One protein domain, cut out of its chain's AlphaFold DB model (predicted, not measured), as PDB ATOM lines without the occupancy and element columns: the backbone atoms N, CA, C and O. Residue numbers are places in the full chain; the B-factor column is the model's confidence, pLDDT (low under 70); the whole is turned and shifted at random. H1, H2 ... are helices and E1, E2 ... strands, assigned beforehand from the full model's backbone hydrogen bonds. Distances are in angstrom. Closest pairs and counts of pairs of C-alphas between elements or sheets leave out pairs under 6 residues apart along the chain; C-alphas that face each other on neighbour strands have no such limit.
ATOM      1  N   ARG A  49      71.498  -4.648 -73.227       87.44
ATOM      2  CA  ARG A  49      70.209  -4.770 -73.926       87.44
ATOM      3  C   ARG A  49      70.077  -3.685 -74.991       87.44
ATOM      4  O   ARG A  49      70.268  -2.511 -74.695       87.44
ATOM      5  N   ALA A  50      69.717  -4.059 -76.216       87.50
ATOM      6  CA  ALA A  50      69.536  -3.094 -77.295       87.50
ATOM      7  C   ALA A  50      68.294  -2.221 -77.056       87.50
ATOM      8  O   ALA A  50      67.175  -2.726 -76.964       87.50
ATOM      9  N   LYS A  51      68.492  -0.903 -77.006       86.50
ATOM     10  CA  LYS A  51      67.438   0.111 -77.031       86.50
ATOM     11  C   LYS A  51      67.408   0.736 -78.419       86.50
ATOM     12  O   LYS A  51      68.298   1.500 -78.785       86.50
ATOM     13  N   THR A  52      66.402   0.386 -79.207       85.50
ATOM     14  CA  THR A  52      66.318   0.786 -80.614       85.50
ATOM     15  C   THR A  52      65.708   2.173 -80.768       85.50
ATOM     16  O   THR A  52      64.610   2.418 -80.268       85.50
ATOM     17  N   VAL A  53      66.380   3.051 -81.508       85.38
ATOM     18  CA  VAL A  53      65.889   4.385 -81.870       85.38
ATOM     19  C   VAL A  53      65.843   4.482 -83.391       85.38
ATOM     20  O   VAL A  53      66.850   4.270 -84.062       85.38
ATOM     21  N   LEU A  54      64.673   4.796 -83.943       83.25
ATOM     22  CA  LEU A  54      64.499   5.047 -85.371       83.25
ATOM     23  C   LEU A  54      64.322   6.546 -85.587       83.25
ATOM     24  O   LEU A  54      63.418   7.150 -85.012       83.25
ATOM     25  N   SER A  55      65.170   7.124 -86.428       79.38
ATOM     26  CA  SER A  55      65.066   8.512 -86.856       79.38
ATOM     27  C   SER A  55      64.804   8.569 -88.351       79.38
ATOM     28  O   SER A  55      65.372   7.800 -89.129       79.38
ATOM     29  N   VAL A  56      63.900   9.459 -88.740       79.94
ATOM     30  CA  VAL A  56      63.444   9.633 -90.117       79.94
ATOM     31  C   VAL A  56      63.463  11.111 -90.459       79.94
ATOM     32  O   VAL A  56      63.173  11.953 -89.607       79.94
ATOM     33  N   ASP A  57      63.792  11.416 -91.707       76.69
ATOM     34  CA  ASP A  57      63.830  12.793 -92.171       76.69
ATOM     35  C   ASP A  57      62.405  13.334 -92.294       76.69
ATOM     36  O   ASP A  57      61.536  12.745 -92.944       76.69
ATOM     37  N   ILE A  58      62.171  14.474 -91.654       76.44
ATOM     38  CA  ILE A  58      60.919  15.216 -91.744       76.44
ATOM     39  C   ILE A  58      61.178  16.548 -92.439       76.44
ATOM     40  O   ILE A  58      62.127  17.261 -92.130       76.44
ATOM     41  N   HIS A  59      60.318  16.895 -93.395       71.81
ATOM     42  CA  HIS A  59      60.424  18.143 -94.161       71.81
ATOM     43  C   HIS A  59      59.660  19.318 -93.528       71.81
ATOM     44  O   HIS A  59      59.530  20.372 -94.142       71.81
ATOM     45  N   HIS A  60      59.129  19.141 -92.317       76.62
ATOM     46  CA  HIS A  60      58.457  20.185 -91.547       76.62
ATOM     47  C   HIS A  60      59.165  20.358 -90.207       76.62
ATOM     48  O   HIS A  60      59.597  19.375 -89.609       76.62
ATOM     49  N   LEU A  61      59.270  21.603 -89.742       72.38
ATOM     50  CA  LEU A  61      59.844  21.916 -88.440       72.38
ATOM     51  C   LEU A  61      58.732  21.810 -87.378       72.38
ATOM     52  O   LEU A  61      57.818  22.637 -87.396       72.38
ATOM     53  N   PRO A  62      58.744  20.796 -86.497       70.50
ATOM     54  CA  PRO A  62      57.811  20.741 -85.376       70.50
ATOM     55  C   PRO A  62      58.130  21.854 -84.364       70.50
ATOM     56  O   PRO A  62      59.251  22.357 -84.328       70.50
ATOM     57  N   GLU A  63      57.155  22.225 -83.528       71.75
ATOM     58  CA  GLU A  63      57.329  23.282 -82.514       71.75
ATOM     59  C   GLU A  63      58.450  22.968 -81.513       71.75
ATOM     60  O   GLU A  63      59.164  23.874 -81.089       71.75
ATOM     61  N   ASP A  64      58.643  21.688 -81.185       74.50
ATOM     62  CA  ASP A  64      59.766  21.215 -80.377       74.50
ATOM     63  C   ASP A  64      60.490  20.052 -81.086       74.50
ATOM     64  O   ASP A  64      60.085  18.890 -80.961       74.50
ATOM     65  N   PRO A  65      61.542  20.338 -81.873       70.38
ATOM     66  CA  PRO A  65      62.285  19.314 -82.606       70.38
ATOM     67  C   PRO A  65      63.117  18.401 -81.700       70.38
ATOM     68  O   PRO A  65      63.458  17.298 -82.122       70.38
ATOM     69  N   TYR A  66      63.411  18.814 -80.464       70.25
ATOM     70  CA  TYR A  66      64.300  18.076 -79.566       70.25
ATOM     71  C   TYR A  66      63.556  17.236 -78.531       70.25
ATOM     72  O   TYR A  66      64.144  16.296 -78.002       70.25
ATOM     73  N   ALA A  67      62.275  17.511 -78.268       75.50
ATOM     74  CA  ALA A  67      61.485  16.787 -77.269       75.50
ATOM     75  C   ALA A  67      61.616  15.258 -77.373       75.50
ATOM     76  O   ALA A  67      61.909  14.591 -76.384       75.50
ATOM     77  N   LYS A  68      61.457  14.702 -78.583       76.12
ATOM     78  CA  LYS A  68      61.515  13.246 -78.804       76.12
ATOM     79  C   LYS A  68      62.922  12.671 -78.666       76.12
ATOM     80  O   LYS A  68      63.074  11.540 -78.215       76.12
ATOM     81  N   GLU A  69      63.943  13.425 -79.066       74.38
ATOM     82  CA  GLU A  69      65.337  12.999 -78.919       74.38
ATOM     83  C   GLU A  69      65.734  12.981 -77.439       74.38
ATOM     84  O   GLU A  69      66.310  12.005 -76.961       74.38
ATOM     85  N   ILE A  70      65.338  14.015 -76.690       77.19
ATOM     86  CA  ILE A  70      65.569  14.118 -75.247       77.19
ATOM     87  C   ILE A  70      64.827  12.999 -74.508       77.19
ATOM     88  O   ILE A  70      65.434  12.316 -73.691       77.19
ATOM     89  N   GLU A  71      63.560  12.736 -74.835       81.38
ATOM     90  CA  GLU A  71      62.793  11.627 -74.247       81.38
ATOM     91  C   GLU A  71      63.446  10.258 -74.522       81.38
ATOM     92  O   GLU A  71      63.537   9.393 -73.641       81.38
ATOM     93  N   ALA A  72      63.952  10.051 -75.743       79.50
ATOM     94  CA  ALA A  72      64.643   8.822 -76.108       79.50
ATOM     95  C   ALA A  72      65.929   8.624 -75.289       79.50
ATOM     96  O   ALA A  72      66.184   7.504 -74.837       79.50
ATOM     97  N   VAL A  73      66.700   9.692 -75.058       79.19
ATOM     98  CA  VAL A  73      67.920   9.672 -74.234       79.19
ATOM     99  C   VAL A  73      67.591   9.502 -72.746       79.19
ATOM    100  O   VAL A  73      68.200   8.662 -72.085       79.19
ATOM    101  N   ASP A  74      66.594  10.214 -72.222       80.44
ATOM    102  CA  ASP A  74      66.203  10.155 -70.805       80.44
ATOM    103  C   ASP A  74      65.603   8.801 -70.411       80.44
ATOM    104  O   ASP A  74      65.705   8.368 -69.262       80.44
ATOM    105  N   SER A  75      64.997   8.093 -71.362       84.19
ATOM    106  CA  SER A  75      64.446   6.763 -71.111       84.19
ATOM    107  C   SER A  75      65.505   5.651 -71.073       84.19
ATOM    108  O   SER A  75      65.144   4.494 -70.836       84.19
ATOM    109  N   VAL A  76      66.784   5.938 -71.359       83.56
ATOM    110  CA  VAL A  76      67.873   4.943 -71.338       83.56
ATOM    111  C   VAL A  76      68.121   4.471 -69.908       83.56
ATOM    112  O   VAL A  76      68.413   5.262 -69.012       83.56
ATOM    113  N   LYS A  77      68.036   3.157 -69.687       82.69
ATOM    114  CA  LYS A  77      68.313   2.550 -68.381       82.69
ATOM    115  C   LYS A  77      69.766   2.071 -68.278       82.69
ATOM    116  O   LYS A  77      70.383   1.744 -69.293       82.69
ATOM    117  N   PRO A  78      70.323   1.959 -67.058       79.56
ATOM    118  CA  PRO A  78      71.626   1.329 -66.857       79.56
ATOM    119  C   PRO A  78      71.658  -0.094 -67.440       79.56
ATOM    120  O   PRO A  78      70.786  -0.906 -67.134       79.56
ATOM    121  N   GLY A  79      72.661  -0.391 -68.272       80.62
ATOM    122  CA  GLY A  79      72.801  -1.684 -68.961       80.62
ATOM    123  C   GLY A  79      72.106  -1.773 -70.327       80.62
ATOM    124  O   GLY A  79      72.186  -2.815 -70.981       80.62
ATOM    125  N   GLU A  80      71.450  -0.702 -70.782       85.75
ATOM    126  CA  GLU A  80      70.948  -0.583 -72.153       85.75
ATOM    127  C   GLU A  80      71.993   0.063 -73.077       85.75
ATOM    128  O   GLU A  80      72.707   0.989 -72.690       85.75
ATOM    129  N   ILE A  81      72.065  -0.416 -74.319       87.38
ATOM    130  CA  ILE A  81      72.896   0.129 -75.396       87.38
ATOM    131  C   ILE A  81      71.968   0.730 -76.444       87.38
ATOM    132  O   ILE A  81      71.126   0.031 -77.009       87.38
ATOM    133  N   VAL A  82      72.134   2.022 -76.721       87.25
ATOM    134  CA  VAL A  82      71.353   2.718 -77.747       87.25
ATOM    135  C   VAL A  82      71.810   2.268 -79.133       87.25
ATOM    136  O   VAL A  82      72.975   2.417 -79.492       87.25
ATOM    137  N   VAL A  83      70.876   1.743 -79.920       86.31
ATOM    138  CA  VAL A  83      71.078   1.354 -81.318       86.31
ATOM    139  C   VAL A  83      70.194   2.242 -82.180       86.31
ATOM    140  O   VAL A  83      68.974   2.078 -82.223       86.31
ATOM    141  N   GLY A  84      70.817   3.216 -82.835       85.69
ATOM    142  CA  GLY A  84      70.144   4.196 -83.677       85.69
ATOM    143  C   GLY A  84      70.165   3.826 -85.157       85.69
ATOM    144  O   GLY A  84      71.204   3.427 -85.676       85.69
ATOM    145  N   CYS A  85      69.043   4.003 -85.855       83.19
ATOM    146  CA  CYS A  85      68.956   3.884 -87.310       83.19
ATOM    147  C   CYS A  85      68.431   5.191 -87.913       83.19
ATOM    148  O   CYS A  85      67.373   5.669 -87.509       83.19
ATOM    149  N   THR A  86      69.152   5.751 -88.888       79.44
ATOM    150  CA  THR A  86      68.767   6.964 -89.639       79.44
ATOM    151  C   THR A  86      68.325   6.658 -91.074       79.44
ATOM    152  O   THR A  86      68.299   7.549 -91.920       79.44
ATOM    153  N   ASN A  87      68.032   5.388 -91.384       77.25
ATOM    154  CA  ASN A  87      67.693   4.921 -92.735       77.25
ATOM    155  C   ASN A  87      68.703   5.370 -93.816       77.25
ATOM    156  O   ASN A  87      68.324   5.770 -94.912       77.25
ATOM    157  N   GLU A  88      69.998   5.354 -93.477       73.06
ATOM    158  CA  GLU A  88      71.111   5.795 -94.341       73.06
ATOM    159  C   GLU A  88      71.085   7.279 -94.737       73.06
ATOM    160  O   GLU A  88      71.892   7.718 -95.563       73.06
ATOM    161  N   SER A  89      70.225   8.082 -94.105       69.25
ATOM    162  CA  SER A  89      70.267   9.527 -94.276       69.25
ATOM    163  C   SER A  89      71.560  10.091 -93.695       69.25
ATOM    164  O   SER A  89      71.898   9.875 -92.529       69.25
ATOM    165  N   ARG A  90      72.287  10.832 -94.536       65.56
ATOM    166  CA  ARG A  90      73.502  11.575 -94.166       65.56
ATOM    167  C   ARG A  90      73.208  13.003 -93.712       65.56
ATOM    168  O   ARG A  90      74.129  13.705 -93.312       65.56
ATOM    169  N   GLN A  91      71.955  13.440 -93.821       63.47
ATOM    170  CA  GLN A  91      71.538  14.799 -93.472       63.47
ATOM    171  C   GLN A  91      71.150  14.927 -91.997       63.47
ATOM    172  O   GLN A  91      70.973  16.038 -91.507       63.47
TER     173      GLN A  91
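AT A GLANCE: This is residues 49 to 91 of the 115 residues of an uncharacterized protein of Paenibacillus sonchi (UniProt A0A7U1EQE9). Two parallel strands, E1 and E2, lie side by side as a narrow ribbon, and one short helix, H1, runs back over one face of it, with few close contacts between helix and ribbon. The chain leaves the far end of E1 in a wide loop, residues 55 to 66, passes through H1 and returns to E2 in a flat, loosely built strand-helix-strand turn; residues 58 to 67, of which 67 belongs to H1, stick out. The printed part has 43 residues with two named strands and one named helix, in the order E1, H1, E2; the sheet has the order E1, E2 and is parallel. The class is mixed, helices and strands, with under half of the residues in named elements. The whole is loose, with a radius of gyration of the C-alphas of 11.9 A, and spans 34 by 24 by 10 A.

IN THESE COORDINATES: Strand E1 covers residues 49 to 54, 16.1 A from first to last C-alpha, and begins at C-alpha 49 at (70.209, -4.770, -73.926). Residues 55 to 66 follow with no named element. Helix H1 covers residues 67 to 74, 10.4 A long, with C-alpha 67 at (61.485, 16.787, -77.269). Strand E2 covers residues 80 to 85, 15.9 A long, and ends at C-alpha 85 at (68.956, 3.884, -87.310).

HOW THE PARTS SIT: E1 and E2 are parallel neighbours, with 28 degrees between their N-to-C directions. C-alphas 49 and 80 face each other at 4.6 A, and C-alphas 54 and 85 at 5.0 A. Across the pair, N 51 and O 81 are 2.8 A apart and N 83 and O 51 are 2.8 A apart, both within hydrogen-bond range. E1, H1 and E2 form a strand-helix-strand unit, two parallel neighbour strands with a helix between them along the chain, and its crossover is right-handed. The closest C-alphas of E1 and H1 are those of Val 53 and Ala 72, 7.4 A apart, the one pair of these two elements within 8 A. In H1 every O i to N i+4 pair is within hydrogen-bond range.

THE WHOLE: The two C-alphas farthest apart are those of His 60 and Gly 79, at 34.6 A. The link from E1 to H1 is long, 12 residues, and the link from H1 to E2 is tight, 5 residues. Residues 58 to 67, of which 67 belongs to H1, stand free; the body without them spans 30 by 18 by 10 A. The printed part has no cut. The mean pLDDT of the printed part is 78.7, and residues 89 to 91 are under 70.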